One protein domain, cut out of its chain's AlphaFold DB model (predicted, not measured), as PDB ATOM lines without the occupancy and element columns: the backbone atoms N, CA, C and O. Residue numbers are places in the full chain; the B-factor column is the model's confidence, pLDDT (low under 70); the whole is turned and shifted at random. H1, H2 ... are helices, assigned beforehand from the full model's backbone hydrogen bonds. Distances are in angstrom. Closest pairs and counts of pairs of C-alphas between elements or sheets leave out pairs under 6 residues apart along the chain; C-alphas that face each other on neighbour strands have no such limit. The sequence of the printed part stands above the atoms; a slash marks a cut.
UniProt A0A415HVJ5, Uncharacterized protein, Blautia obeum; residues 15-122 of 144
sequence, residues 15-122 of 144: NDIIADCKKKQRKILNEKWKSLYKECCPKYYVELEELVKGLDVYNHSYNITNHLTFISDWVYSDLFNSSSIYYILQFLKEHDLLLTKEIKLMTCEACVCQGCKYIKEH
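Overview. This is residues 15 to 122 of the 144 residues of an uncharacterized protein of Blautia obeum (UniProt A0A415HVJ5). A long helix, H1, runs along one side of a cluster of five shorter helices, and its residues 15 to 21 stick out beyond them. In the cluster, H2 and H3 form a helical hairpin, H4 and H6 lie side by side, and H5 slants from near H2 past the first residue of H4. The printed part has 108 residues with six named helices, H1 to H6 along the chain, and no named strand: all helix. It is compact, with a radius of gyration of the C-alphas of 13.7 A, and spans 42 by 32 by 20 A.

Arrangement. H1, residues 15 to 37, touches H2, residues 48 to 61, with residues 30 to 34 alone; the closest C-alphas, of Asn 30 and Leu 48, are 5.7 A apart, and the lines are only just about perpendicular at 73 degrees. H2 touches H3, residues 70 to 75, at a shallow tilt of 22 degrees, opposite ways, closest at C-alphas 52 and 72, 5.3 A. H4, residues 85 to 94, only just touches H5, residues 101 to 114, with 3 pairs of C-alphas within 8 A, the closest Ile 85 and Thr 107 at 6.7 A. H4 touches H6, residues 116 to 122, at a shallow tilt of 27 degrees, the same way, closest at C-alphas 90 and 122, 6.0 A. H1 and H4 are apart. Every O i to N i+4 pair is within hydrogen-bond range in H1, H2, H3 and H4, against 8 of 10 in H5 and 1 of 3 in H6, where 1 of 4 O i to N i+3 pairs is.

Along the chain. H1 begins at C-alpha 15 (205.701, 236.390, 142.533) and is 33.0 A long; H2 is 19.9 A and H5 19.3 A. H6 ends at C-alpha 122 (176.850, 214.897, 134.784).

Size, cuts and confidence. The C-alphas farthest apart, of Asp 16 and Lys 117, are 43.3 A apart. The printed part has no cut and no long link. Residue 40 and residues 110 to 122 have pLDDT under 70.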
ATOM      1  N   ASN A  15     207.144 236.151 142.534       86.69
ATOM      2  CA  ASN A  15     205.701 236.390 142.533       86.69
ATOM      3  C   ASN A  15     205.245 237.137 141.276       86.69
ATOM      4  O   ASN A  15     204.236 236.748 140.686       86.69
ATOM      5  N   ASP A  16     206.000 238.140 140.823       89.12
ATOM      6  CA  ASP A  16     205.716 238.866 139.581       89.12
ATOM      7  C   ASP A  16     205.756 237.936 138.359       89.12
ATOM      8  O   ASP A  16     204.847 237.953 137.523       89.12
ATOM      9  N   ILE A  17     206.772 237.069 138.272       90.06
ATOM     10  CA  ILE A  17     206.891 236.072 137.199       90.06
ATOM     11  C   ILE A  17     205.712 235.092 137.247       90.06
ATOM     12  O   ILE A  17     205.093 234.819 136.218       90.06
ATOM     13  N   ILE A  18     205.359 234.585 138.431       88.00
ATOM     14  CA  ILE A  18     204.218 233.675 138.606       88.00
ATOM     15  C   ILE A  18     202.911 234.362 138.187       88.00
ATOM     16  O   ILE A  18     202.086 233.747 137.505       88.00
ATOM     17  N   ALA A  19     202.710 235.626 138.559       88.75
ATOM     18  CA  ALA A  19     201.525 236.395 138.192       88.75
ATOM     19  C   ALA A  19     201.426 236.604 136.672       88.75
ATOM     20  O   ALA A  19     200.355 236.401 136.090       88.75
ATOM     21  N   ASP A  20     202.536 236.936 136.010       93.25
ATOM     22  CA  ASP A  20     202.594 237.065 134.552       93.25
ATOM     23  C   ASP A  20     202.305 235.726 133.848       93.25
ATOM     24  O   ASP A  20     201.486 235.669 132.925       93.25
ATOM     25  N   CYS A  21     202.892 234.625 134.330       90.75
ATOM     26  CA  CYS A  21     202.605 233.280 133.831       90.75
ATOM     27  C   CYS A  21     201.117 232.930 133.953       90.75
ATOM     28  O   CYS A  21     200.511 232.509 132.966       90.75
ATOM     29  N   LYS A  22     200.499 233.168 135.119       90.69
ATOM     30  CA  LYS A  22     199.059 232.936 135.337       90.69
ATOM     31  C   LYS A  22     198.201 233.771 134.390       90.69
ATOM     32  O   LYS A  22     197.251 233.259 133.800       90.69
ATOM     33  N   LYS A  23     198.545 235.046 134.183       93.69
ATOM     34  CA  LYS A  23     197.826 235.931 133.255       93.69
ATOM     35  C   LYS A  23     197.899 235.426 131.813       93.69
ATOM     36  O   LYS A  23     196.887 235.402 131.112       93.69
ATOM     37  N   LYS A  24     199.082 234.993 131.368       93.75
ATOM     38  CA  LYS A  24     199.283 234.409 130.033       93.75
ATOM     39  C   LYS A  24     198.524 233.095 129.869       93.75
ATOM     40  O   LYS A  24     197.859 232.917 128.852       93.75
ATOM     41  N   GLN A  25     198.567 232.219 130.873       92.06
ATOM     42  CA  GLN A  25     197.817 230.964 130.884       92.06
ATOM     43  C   GLN A  25     196.314 231.221 130.745       92.06
ATOM     44  O   GLN A  25     195.698 230.685 129.827       92.06
ATOM     45  N   ARG A  26     195.738 232.110 131.568       94.62
ATOM     46  CA  ARG A  26     194.318 232.497 131.479       94.62
ATOM     47  C   ARG A  26     193.936 232.954 130.071       94.62
ATOM     48  O   ARG A  26     192.959 232.464 129.512       94.62
ATOM     49  N   LYS A  27     194.752 233.821 129.458       95.44
ATOM     50  CA  LYS A  27     194.527 234.290 128.081       95.44
ATOM     51  C   LYS A  27     194.507 233.137 127.070       95.44
ATOM     52  O   LYS A  27     193.606 233.081 126.242       95.44
ATOM     53  N   ILE A  28     195.476 232.223 127.138       94.44
ATOM     54  CA  ILE A  28     195.558 231.068 126.226       94.44
ATOM     55  C   ILE A  28     194.331 230.161 126.377       94.44
ATOM     56  O   ILE A  28     193.768 229.715 125.377       94.44
ATOM     57  N   LEU A  29     193.900 229.902 127.612       95.44
ATOM     58  CA  LEU A  29     192.749 229.042 127.890       95.44
ATOM     59  C   LEU A  29     191.430 229.658 127.411       95.44
ATOM     60  O   LEU A  29     190.623 228.945 126.815       95.44
ATOM     61  N   ASN A  30     191.250 230.972 127.573       95.88
ATOM     62  CA  ASN A  30     190.091 231.693 127.037       95.88
ATOM     63  C   ASN A  30     190.030 231.623 125.500       95.88
ATOM     64  O   ASN A  30     188.984 231.299 124.943       95.88
ATOM     65  N   GLU A  31     191.146 231.848 124.799       94.94
ATOM     66  CA  GLU A  31     191.171 231.741 123.329       94.94
ATOM     67  C   GLU A  31     190.896 230.308 122.852       94.94
ATOM     68  O   GLU A  31     190.163 230.098 121.882       94.94
ATOM     69  N   LYS A  32     191.424 229.301 123.559       92.31
ATOM     70  CA  LYS A  32     191.134 227.895 123.256       92.31
ATOM     71  C   LYS A  32     189.649 227.585 123.439       92.31
ATOM     72  O   LYS A  32     189.044 227.002 122.545       92.31
ATOM     73  N   TRP A  33     189.052 227.995 124.553       93.06
ATOM     74  CA  TRP A  33     187.618 227.834 124.799       93.06
ATOM     75  C   TRP A  33     186.774 228.454 123.686       93.06
ATOM     76  O   TRP A  33     185.909 227.800 123.104       93.06
ATOM     77  N   LYS A  34     187.096 229.692 123.322       93.19
ATOM     78  CA  LYS A  34     186.442 230.405 122.234       93.19
ATOM     79  C   LYS A  34     186.537 229.660 120.909       93.19
ATOM     80  O   LYS A  34     185.526 229.519 120.230       93.19
ATOM     81  N   SER A  35     187.710 229.122 120.573       89.75
ATOM     82  CA  SER A  35     187.891 228.322 119.353       89.75
ATOM     83  C   SER A  35     187.052 227.038 119.329       89.75
ATOM     84  O   SER A  35     186.688 226.574 118.255       89.75
ATOM     85  N   LEU A  36     186.725 226.476 120.498       84.94
ATOM     86  CA  LEU A  36     185.945 225.242 120.610       84.94
ATOM     87  C   LEU A  36     184.437 225.476 120.487       84.94
ATOM     88  O   LEU A  36     183.744 224.639 119.917       84.94
ATOM     89  N   TYR A  37     183.925 226.577 121.042       83.69
ATOM     90  CA  TYR A  37     182.477 226.746 121.215       83.69
ATOM     91  C   TYR A  37     181.875 227.923 120.472       83.69
ATOM     92  O   TYR A  37     180.687 227.879 120.178       83.69
ATOM     93  N   LYS A  38     182.638 228.968 120.144       86.19
ATOM     94  CA  LYS A  38     182.039 230.188 119.590       86.19
ATOM     95  C   LYS A  38     181.353 229.950 118.244       86.19
ATOM     96  O   LYS A  38     180.293 230.512 117.997       86.19
ATOM     97  N   GLU A  39     181.953 229.131 117.383       77.81
ATOM     98  CA  GLU A  39     181.374 228.793 116.077       77.81
ATOM     99  C   GLU A  39     180.448 227.574 116.145       77.81
ATOM    100  O   GLU A  39     179.444 227.522 115.441       77.81
ATOM    101  N   CYS A  40     180.766 226.596 116.997       69.00
ATOM    102  CA  CYS A  40     180.008 225.349 117.096       69.00
ATOM    103  C   CYS A  40     178.724 225.477 117.932       69.00
ATOM    104  O   CYS A  40     177.763 224.754 117.680       69.00
ATOM    105  N   CYS A  41     178.711 226.379 118.914       74.44
ATOM    106  CA  CYS A  41     177.630 226.576 119.883       74.44
ATOM    107  C   CYS A  41     177.312 228.077 120.058       74.44
ATOM    108  O   CYS A  41     177.462 228.601 121.160       74.44
ATOM    109  N   PRO A  42     176.946 228.807 118.988       76.69
ATOM    110  CA  PRO A  42     176.884 230.266 119.014       76.69
ATOM    111  C   PRO A  42     175.711 230.852 119.817       76.69
ATOM    112  O   PRO A  42     175.781 232.022 120.189       76.69
ATOM    113  N   LYS A  43     174.621 230.107 120.052       80.88
ATOM    114  CA  LYS A  43     173.370 230.660 120.605       80.88
ATOM    115  C   LYS A  43     173.492 231.009 122.086       80.88
ATOM    116  O   LYS A  43     173.004 232.051 122.513       80.88
ATOM    117  N   TYR A  44     174.138 230.141 122.849       83.44
ATOM    118  CA  TYR A  44     174.362 230.263 124.285       83.44
ATOM    119  C   TYR A  44     175.853 230.228 124.621       83.44
ATOM    120  O   TYR A  44     176.228 229.899 125.748       83.44
ATOM    121  N   TYR A  45     176.714 230.551 123.650       88.19
ATOM    122  CA  TYR A  45     178.136 230.726 123.900       88.19
ATOM    123  C   TYR A  45     178.357 231.787 124.980       88.19
ATOM    124  O   TYR A  45     177.891 232.920 124.861       88.19
ATOM    125  N   VAL A  46     179.139 231.423 125.993       93.06
ATOM    126  CA  VAL A  46     179.637 232.336 127.021       93.06
ATOM    127  C   VAL A  46     181.157 232.228 127.050       93.06
ATOM    128  O   VAL A  46     181.717 231.128 126.960       93.06
ATOM    129  N   GLU A  47     181.839 233.369 127.154       95.94
ATOM    130  CA  GLU A  47     183.294 233.392 127.321       95.94
ATOM    131  C   GLU A  47     183.672 232.652 128.616       95.94
ATOM    132  O   GLU A  47     183.002 232.790 129.638       95.94
ATOM    133  N   LEU A  48     184.754 231.863 128.599       96.12
ATOM    134  CA  LEU A  48     185.127 231.012 129.740       96.12
ATOM    135  C   LEU A  48     185.258 231.808 131.042       96.12
ATOM    136  O   LEU A  48     184.780 231.364 132.081       96.12
ATOM    137  N   GLU A  49     185.877 232.988 130.974       96.06
ATOM    138  CA  GLU A  49     186.060 233.874 132.125       96.06
ATOM    139  C   GLU A  49     184.727 234.341 132.722       96.06
ATOM    140  O   GLU A  49     184.571 234.365 133.943       96.06
ATOM    141  N   GLU A  50     183.749 234.668 131.876       96.44
ATOM    142  CA  GLU A  50     182.410 235.062 132.315       96.44
ATOM    143  C   GLU A  50     181.668 233.874 132.935       96.44
ATOM    144  O   GLU A  50     181.073 234.011 134.005       96.44
ATOM    145  N   LEU A  51     181.776 232.696 132.314       95.50
ATOM    146  CA  LEU A  51     181.159 231.462 132.791       95.50
ATOM    147  C   LEU A  51     181.650 231.093 134.199       95.50
ATOM    148  O   LEU A  51     180.840 230.891 135.106       95.50
ATOM    149  N   VAL A  52     182.971 231.026 134.404       96.50
ATOM    150  CA  VAL A  52     183.541 230.622 135.703       96.50
ATOM    151  C   VAL A  52     183.321 231.671 136.781       96.50
ATOM    152  O   VAL A  52     183.054 231.312 137.924       96.50
ATOM    153  N   LYS A  53     183.347 232.960 136.425       96.50
ATOM    154  CA  LYS A  53     183.031 234.040 137.361       96.50
ATOM    155  C   LYS A  53     181.572 233.977 137.811       96.50
ATOM    156  O   LYS A  53     181.295 234.176 138.990       96.50
ATOM    157  N   GLY A  54     180.647 233.681 136.895       96.25
ATOM    158  CA  GLY A  54     179.239 233.468 137.224       96.25
ATOM    159  C   GLY A  54     179.047 232.295 138.185       96.25
ATOM    160  O   GLY A  54     178.348 232.429 139.187       96.25
ATOM    161  N   LEU A  55     179.723 231.172 137.927       96.06
ATOM    162  CA  LEU A  55     179.701 229.998 138.803       96.06
ATOM    163  C   LEU A  55     180.256 230.295 140.198       96.06
ATOM    164  O   LEU A  55     179.634 229.898 141.185       96.06
ATOM    165  N   ASP A  56     181.393 230.987 140.281       97.56
ATOM    166  CA  ASP A  56     182.030 231.371 141.542       97.56
ATOM    167  C   ASP A  56     181.102 232.254 142.386       97.56
ATOM    168  O   ASP A  56     180.830 231.947 143.547       97.56
ATOM    169  N   VAL A  57     180.551 233.317 141.788       96.44
ATOM    170  CA  VAL A  57     179.624 234.234 142.471       96.44
ATOM    171  C   VAL A  57     178.372 233.498 142.933       96.44
ATOM    172  O   VAL A  57     177.935 233.686 144.070       96.44
ATOM    173  N   TYR A  58     177.803 232.649 142.075       95.25
ATOM    174  CA  TYR A  58     176.593 231.909 142.404       95.25
ATOM    175  C   TYR A  58     176.846 230.969 143.584       95.25
ATOM    176  O   TYR A  58     176.197 231.098 144.616       95.25
ATOM    177  N   ASN A  59     177.855 230.104 143.507       95.69
ATOM    178  CA  ASN A  59     178.154 229.147 144.573       95.69
ATOM    179  C   ASN A  59     178.573 229.811 145.889       95.69
ATOM    180  O   ASN A  59     178.180 229.347 146.963       95.69
ATOM    181  N   HIS A  60     179.296 230.931 145.826       95.31
ATOM    182  CA  HIS A  60     179.628 231.701 147.018       95.31
ATOM    183  C   HIS A  60     178.385 232.333 147.661       95.31
ATOM    184  O   HIS A  60     178.230 232.287 148.878       95.31
ATOM    185  N   SER A  61     177.451 232.866 146.861       94.69
ATOM    186  CA  SER A  61     176.225 233.500 147.378       94.69
ATOM    187  C   SER A  61     175.299 232.530 148.127       94.69
ATOM    188  O   SER A  61     174.576 232.943 149.031       94.69
ATOM    189  N   TYR A  62     175.368 231.236 147.798       93.00
ATOM    190  CA  TYR A  62     174.662 230.158 148.499       93.00
ATOM    191  C   TYR A  62     175.483 229.525 149.639       93.00
ATOM    192  O   TYR A  62     175.055 228.524 150.206       93.00
ATOM    193  N   ASN A  63     176.632 230.105 150.010       93.62
ATOM    194  CA  ASN A  63     177.550 229.602 151.045       93.62
ATOM    195  C   ASN A  63     178.068 228.173 150.795       93.62
ATOM    196  O   ASN A  63     178.363 227.447 151.744       93.62
ATOM    197  N   ILE A  64     178.179 227.760 149.531       91.50
ATOM    198  CA  ILE A  64     178.710 226.438 149.166       91.50
ATOM    199  C   ILE A  64     180.236 226.477 149.124       91.50
ATOM    200  O   ILE A  64     180.902 225.561 149.599       91.50
ATOM    201  N   THR A  65     180.801 227.566 148.596       92.81
ATOM    202  CA  THR A  65     182.249 227.788 148.559       92.81
ATOM    203  C   THR A  65     182.656 228.916 149.503       92.81
ATOM    204  O   THR A  65     182.095 230.014 149.500       92.81
ATOM    205  N   ASN A  66     183.709 228.669 150.284       87.94
ATOM    206  CA  ASN A  66     184.299 229.680 151.170       87.94
ATOM    207  C   ASN A  66     185.251 230.638 150.431       87.94
ATOM    208  O   ASN A  66     185.623 231.680 150.967       87.94
ATOM    209  N   HIS A  67     185.653 230.291 149.205       89.81
ATOM    210  CA  HIS A  67     186.562 231.077 148.375       89.81
ATOM    211  C   HIS A  67     185.837 231.613 147.139       89.81
ATOM    212  O   HIS A  67     185.238 230.847 146.386       89.81
ATOM    213  N   LEU A  68     185.953 232.926 146.914       92.12
ATOM    214  CA  LEU A  68     185.338 233.656 145.794       92.12
ATOM    215  C   LEU A  68     185.853 233.247 144.408       92.12
ATOM    216  O   LEU A  68     185.275 233.658 143.412       92.12
ATOM    217  N   THR A  69     186.962 232.515 144.343       95.12
ATOM    218  CA  THR A  69     187.620 232.098 143.097       95.12
ATOM    219  C   THR A  69     187.812 230.587 143.025       95.12
ATOM    220  O   THR A  69     188.638 230.111 142.260       95.12
ATOM    221  N   PHE A  70     187.090 229.813 143.841       96.31
ATOM    222  CA  PHE A  70     187.294 228.368 143.971       96.31
ATOM    223  C   PHE A  70     187.239 227.629 142.624       96.31
ATOM    224  O   PHE A  70     188.106 226.812 142.314       96.31
ATOM    225  N   ILE A  71     186.232 227.942 141.812       96.69
ATOM    226  CA  ILE A  71     185.972 227.292 140.531       96.69
ATOM    227  C   ILE A  71     186.925 227.848 139.478       96.69
ATOM    228  O   ILE A  71     187.549 227.077 138.753       96.69
ATOM    229  N   SER A  72     187.092 229.173 139.403       96.50
ATOM    230  CA  SER A  72     188.024 229.780 138.448       96.50
ATOM    231  C   SER A  72     189.477 229.360 138.686       96.50
ATOM    232  O   SER A  72     190.191 229.089 137.719       96.50
ATOM    233  N   ASP A  73     189.922 229.239 139.935       95.12
ATOM    234  CA  ASP A  73     191.276 228.790 140.262       95.12
ATOM    235  C   ASP A  73     191.516 227.348 139.807       95.12
ATOM    236  O   ASP A  73     192.577 227.067 139.248       95.12
ATOM    237  N   TRP A  74     190.526 226.460 139.947       96.19
ATOM    238  CA  TRP A  74     190.601 225.104 139.402       96.19
ATOM    239  C   TRP A  74     190.569 225.095 137.868       96.19
ATOM    240  O   TRP A  74     191.418 224.472 137.234       96.19
ATOM    241  N   VAL A  75     189.644 225.820 137.233       96.50
ATOM    242  CA  VAL A  75     189.531 225.836 135.762       96.50
ATOM    243  C   VAL A  75     190.817 226.335 135.101       96.50
ATOM    244  O   VAL A  75     191.219 225.808 134.066       96.50
ATOM    245  N   TYR A  76     191.483 227.325 135.698       95.56
ATOM    246  CA  TYR A  76     192.717 227.894 135.160       95.56
ATOM    247  C   TYR A  76     194.001 227.231 135.678       95.56
ATOM    248  O   TYR A  76     195.079 227.629 135.234       95.56
ATOM    249  N   SER A  77     193.934 226.240 136.576       92.25
ATOM    250  CA  SER A  77     195.142 225.572 137.079       92.25
ATOM    251  C   SER A  77     195.800 224.675 136.030       92.25
ATOM    252  O   SER A  77     197.021 224.536 136.028       92.25
ATOM    253  N   ASP A  78     195.008 224.084 135.128       87.69
ATOM    254  CA  ASP A  78     195.477 223.150 134.103       87.69
ATOM    255  C   ASP A  78     194.725 223.342 132.773       87.69
ATOM    256  O   ASP A  78     193.540 223.672 132.743       87.69
ATOM    257  N   LEU A  79     195.412 223.117 131.649       86.75
ATOM    258  CA  LEU A  79     194.843 223.223 130.300       86.75
ATOM    259  C   LEU A  79     193.737 222.193 130.021       86.75
ATOM    260  O   LEU A  79     192.894 222.401 129.144       86.75
ATOM    261  N   PHE A  80     193.759 221.070 130.725       89.38
ATOM    262  CA  PHE A  80     192.771 220.013 130.630       89.38
ATOM    263  C   PHE A  80     191.423 220.439 131.216       89.38
ATOM    264  O   PHE A  80     190.387 220.175 130.604       89.38
ATOM    265  N   ASN A  81     191.427 221.179 132.325       92.38
ATOM    266  CA  ASN A  81     190.217 221.530 133.075       92.38
ATOM    267  C   ASN A  81     189.239 222.375 132.248       92.38
ATOM    268  O   ASN A  81     188.030 222.168 132.305       92.38
ATOM    269  N   SER A  82     189.759 223.272 131.407       89.31
ATOM    270  CA  SER A  82     188.958 224.092 130.492       89.31
ATOM    271  C   SER A  82     188.890 223.539 129.062       89.31
ATOM    272  O   SER A  82     188.441 224.231 128.147       89.31
ATOM    273  N   SER A  83     189.388 222.321 128.820       86.56
ATOM    274  CA  SER A  83     189.431 221.737 127.470       86.56
ATOM    275  C   SER A  83     188.071 221.243 126.983       86.56
ATOM    276  O   SER A  83     187.869 221.086 125.781       86.56
ATOM    277  N   SER A  84     187.133 221.026 127.904       85.38
ATOM    278  CA  SER A  84     185.750 220.694 127.604       85.38
ATOM    279  C   SER A  84     184.831 221.178 128.727       85.38
ATOM    280  O   SER A  84     185.201 221.129 129.899       85.38
ATOM    281  N   ILE A  85     183.612 221.596 128.375       86.69
ATOM    282  CA  ILE A  85     182.550 221.912 129.332       86.69
ATOM    283  C   ILE A  85     182.208 220.694 130.198       86.69
ATOM    284  O   ILE A  85     181.850 220.851 131.358       86.69
ATOM    285  N   TYR A  86     182.415 219.480 129.673       84.44
ATOM    286  CA  TYR A  86     182.287 218.227 130.413       84.44
ATOM    287  C   TYR A  86     183.146 218.206 131.684       84.44
ATOM    288  O   TYR A  86     182.641 217.837 132.739       84.44
ATOM    289  N   TYR A  87     184.414 218.628 131.616       88.88
ATOM    290  CA  TYR A  87     185.299 218.588 132.787       88.88
ATOM    291  C   TYR A  87     184.871 219.587 133.855       88.88
ATOM    292  O   TYR A  87     184.910 219.272 135.040       88.88
ATOM    293  N   ILE A  88     184.388 220.757 133.431       91.81
ATOM    294  CA  ILE A  88     183.810 221.745 134.343       91.81
ATOM    295  C   ILE A  88     182.575 221.149 135.031       91.81
ATOM    296  O   ILE A  88     182.480 221.199 136.251       91.81
ATOM    297  N   LEU A  89     181.661 220.517 134.290       87.00
ATOM    298  CA  LEU A  89     180.477 219.870 134.874       87.00
ATOM    299  C   LEU A  89     180.830 218.740 135.839       87.00
ATOM    300  O   LEU A  89     180.215 218.632 136.897       87.00
ATOM    301  N   GLN A  90     181.808 217.906 135.480       86.50
ATOM    302  CA  GLN A  90     182.282 216.824 136.333       86.50
ATOM    303  C   GLN A  90     182.821 217.382 137.655       86.50
ATOM    304  O   GLN A  90     182.411 216.918 138.715       86.50
ATOM    305  N   PHE A  91     183.665 218.415 137.599       91.88
ATOM    306  CA  PHE A  91     184.186 219.077 138.793       91.88
ATOM    307  C   PHE A  91     183.070 219.650 139.670       91.88
ATOM    308  O   PHE A  91     183.049 219.396 140.874       91.88
ATOM    309  N   LEU A  92     182.110 220.362 139.064       89.56
ATOM    310  CA  LEU A  92     180.962 220.917 139.784       89.56
ATOM    311  C   LEU A  92     180.170 219.816 140.496       89.56
ATOM    312  O   LEU A  92     179.838 219.960 141.666       89.56
ATOM    313  N   LYS A  93     179.922 218.691 139.819       84.94
ATOM    314  CA  LYS A  93     179.199 217.553 140.390       84.94
ATOM    315  C   LYS A  93     179.968 216.867 141.519       84.94
ATOM    316  O   LYS A  93     179.372 216.553 142.538       84.94
ATOM    317  N   GLU A  94     181.265 216.620 141.349       89.19
ATOM    318  CA  GLU A  94     182.109 215.968 142.364       89.19
ATOM    319  C   GLU A  94     182.223 216.783 143.659       89.19
ATOM    320  O   GLU A  94     182.526 216.223 144.710       89.19
ATOM    321  N   HIS A  95     181.983 218.092 143.578       89.56
ATOM    322  CA  HIS A  95     182.086 219.031 144.692       89.56
ATOM    323  C   HIS A  95     180.716 219.544 145.164       89.56
ATOM    324  O   HIS A  95     180.664 220.530 145.897       89.56
ATOM    325  N   ASP A  96     179.619 218.910 144.728       87.12
ATOM    326  CA  ASP A  96     178.237 219.291 145.054       87.12
ATOM    327  C   ASP A  96     177.935 220.788 144.803       87.12
ATOM    328  O   ASP A  96     177.167 221.434 145.519       87.12
ATOM    329  N   LEU A  97     178.552 221.355 143.760       89.44
ATOM    330  CA  LEU A  97     178.398 222.751 143.365       89.44
ATOM    331  C   LEU A  97     177.134 222.952 142.527       89.44
ATOM    332  O   LEU A  97     176.754 222.135 141.683       89.44
ATOM    333  N   LEU A  98     176.496 224.103 142.716       86.31
ATOM    334  CA  LEU A  98     175.330 224.506 141.951       86.31
ATOM    335  C   LEU A  98     175.707 224.946 140.538       86.31
ATOM    336  O   LEU A  98     176.695 225.646 140.301       86.31
ATOM    337  N   LEU A  99     174.827 224.593 139.605       86.06
ATOM    338  CA  LEU A  99     174.905 224.988 138.207       86.06
ATOM    339  C   LEU A  99     174.120 226.283 137.972       86.06
ATOM    340  O   LEU A  99     172.930 226.353 138.297       86.06
ATOM    341  N   THR A 100     174.748 227.266 137.329       84.94
ATOM    342  CA  THR A 100     174.055 228.462 136.828       84.94
ATOM    343  C   THR A 100     173.203 228.148 135.594       84.94
ATOM    344  O   THR A 100     173.264 227.056 135.021       84.94
ATOM    345  N   LYS A 101     172.374 229.105 135.169       82.75
ATOM    346  CA  LYS A 101     171.569 228.970 133.949       82.75
ATOM    347  C   LYS A 101     172.466 228.888 132.710       82.75
ATOM    348  O   LYS A 101     172.267 228.029 131.860       82.75
ATOM    349  N   GLU A 102     173.498 229.718 132.657       82.88
ATOM    350  CA  GLU A 102     174.444 229.834 131.551       82.88
ATOM    351  C   GLU A 102     175.166 228.511 131.286       82.88
ATOM    352  O   GLU A 102     175.186 228.045 130.147       82.88
ATOM    353  N   ILE A 103     175.689 227.847 132.329       83.75
ATOM    354  CA  ILE A 103     176.369 226.560 132.131       83.75
ATOM    355  C   ILE A 103     175.402 225.473 131.667       83.75
ATOM    356  O   ILE A 103     175.779 224.645 130.841       83.75
ATOM    357  N   LYS A 104     174.146 225.485 132.134       80.12
ATOM    358  CA  LYS A 104     173.123 224.535 131.673       80.12
ATOM    359  C   LYS A 104     172.832 224.735 130.186       80.12
ATOM    360  O   LYS A 104     172.880 223.770 129.429       80.12
ATOM    361  N   LEU A 105     172.598 225.979 129.766       77.62
ATOM    362  CA  LEU A 105     172.305 226.343 128.377       77.62
ATOM    363  C   LEU A 105     173.460 226.002 127.432       77.62
ATOM    364  O   LEU A 105     173.266 225.309 126.433       77.62
ATOM    365  N   MET A 106     174.672 226.421 127.792       80.69
ATOM    366  CA  MET A 106     175.865 226.158 126.996       80.69
ATOM    367  C   MET A 106     176.161 224.658 126.905       80.69
ATOM    368  O   MET A 106     176.551 224.163 125.849       80.69
ATOM    369  N   THR A 107     175.916 223.905 127.980       77.06
ATOM    370  CA  THR A 107     176.046 222.443 127.969       77.06
ATOM    371  C   THR A 107     175.015 221.784 127.055       77.06
ATOM    372  O   THR A 107     175.361 220.860 126.320       77.06
ATOM    373  N   CYS A 108     173.759 222.240 127.075       70.69
ATOM    374  CA  CYS A 108     172.716 221.729 126.186       70.69
ATOM    375  C   CYS A 108     173.074 221.936 124.709       70.69
ATOM    376  O   CYS A 108     172.890 221.024 123.904       70.69
ATOM    377  N   GLU A 109     173.646 223.086 124.357       71.19
ATOM    378  CA  GLU A 109     174.098 223.356 122.989       71.19
ATOM    379  C   GLU A 109     175.353 222.548 122.623       71.19
ATOM    380  O   GLU A 109     175.395 221.882 121.585       71.19
ATOM    381  N   ALA A 110     176.340 222.498 123.523       67.06
ATOM    382  CA  ALA A 110     177.561 221.711 123.349       67.06
ATOM    383  C   ALA A 110     177.305 220.199 123.276       67.06
ATOM    384  O   ALA A 110     178.112 219.463 122.708       67.06
ATOM    385  N   CYS A 111     176.169 219.727 123.791       65.06
ATOM    386  CA  CYS A 111     175.720 218.338 123.714       65.06
ATOM    387  C   CYS A 111     175.664 217.811 122.274       65.06
ATOM    388  O   CYS A 111     176.025 216.655 122.025       65.06
ATOM    389  N   VAL A 112     175.278 218.666 121.320       54.94
ATOM    390  CA  VAL A 112     175.240 218.340 119.886       54.94
ATOM    391  C   VAL A 112     176.656 218.188 119.313       54.94
ATOM    392  O   VAL A 112     176.883 217.344 118.445       54.94
ATOM    393  N   CYS A 113     177.619 218.952 119.833       54.31
ATOM    394  CA  CYS A 113     179.000 219.004 119.351       54.31
ATOM    395  C   CYS A 113     179.929 217.972 120.014       54.31
ATOM    396  O   CYS A 113     180.887 217.531 119.387       54.31
ATOM    397  N   GLN A 114     179.663 217.578 121.265       58.75
ATOM    398  CA  GLN A 114     180.559 216.732 122.076       58.75
ATOM    399  C   GLN A 114     180.012 215.331 122.382       58.75
ATOM    400  O   GLN A 114     180.713 214.497 122.952       58.75
ATOM    401  N   GLY A 115     178.782 215.038 121.955       55.28
ATOM    402  CA  GLY A 115     178.153 213.733 122.116       55.28
ATOM    403  C   GLY A 115     177.360 213.618 123.418       55.28
ATOM    404  O   GLY A 115     177.899 213.608 124.523       55.28
ATOM    405  N   CYS A 116     176.047 213.432 123.276       56.50
ATOM    406  CA  CYS A 116     175.081 213.470 124.378       56.50
ATOM    407  C   CYS A 116     175.295 212.409 125.469       56.50
ATOM    408  O   CYS A 116     174.821 212.579 126.590       56.50
ATOM    409  N   LYS A 117     175.988 211.304 125.155       55.47
ATOM    410  CA  LYS A 117     176.202 210.194 126.095       55.47
ATOM    411  C   LYS A 117     177.027 210.625 127.311       55.47
ATOM    412  O   LYS A 117     176.662 210.274 128.423       55.47
ATOM    413  N   TYR A 118     178.082 211.414 127.101       56.91
ATOM    414  CA  TYR A 118     179.000 211.821 128.168       56.91
ATOM    415  C   TYR A 118     178.419 212.936 129.045       56.91
ATOM    416  O   TYR A 118     178.615 212.948 130.254       56.91
ATOM    417  N   ILE A 119     177.633 213.842 128.462       60.09
ATOM    418  CA  ILE A 119     177.016 214.955 129.195       60.09
ATOM    419  C   ILE A 119     175.817 214.497 130.049       60.09
ATOM    420  O   ILE A 119     175.561 215.060 131.116       60.09
ATOM    421  N   LYS A 120     175.119 213.424 129.639       56.78
ATOM    422  CA  LYS A 120     173.997 212.828 130.388       56.78
ATOM    423  C   LYS A 120     174.346 212.460 131.824       56.78
ATOM    424  O   LYS A 120     173.513 212.607 132.714       56.78
ATOM    425  N   GLU A 121     175.553 211.957 132.034       54.69
ATOM    426  CA  GLU A 121     175.983 211.430 133.326       54.69
ATOM    427  C   GLU A 121     176.217 212.545 134.355       54.69
ATOM    428  O   GLU A 121     176.128 212.285 135.557       54.69
ATOM    429  N   HIS A 122     176.430 213.791 133.913       56.09
ATOM    430  CA  HIS A 122     176.850 214.897 134.784       56.09
ATOM    431  C   HIS A 122     175.807 215.991 135.006       56.09
ATOM    432  O   HIS A 122     175.884 216.686 136.010       56.09
TER     433      HIS A 122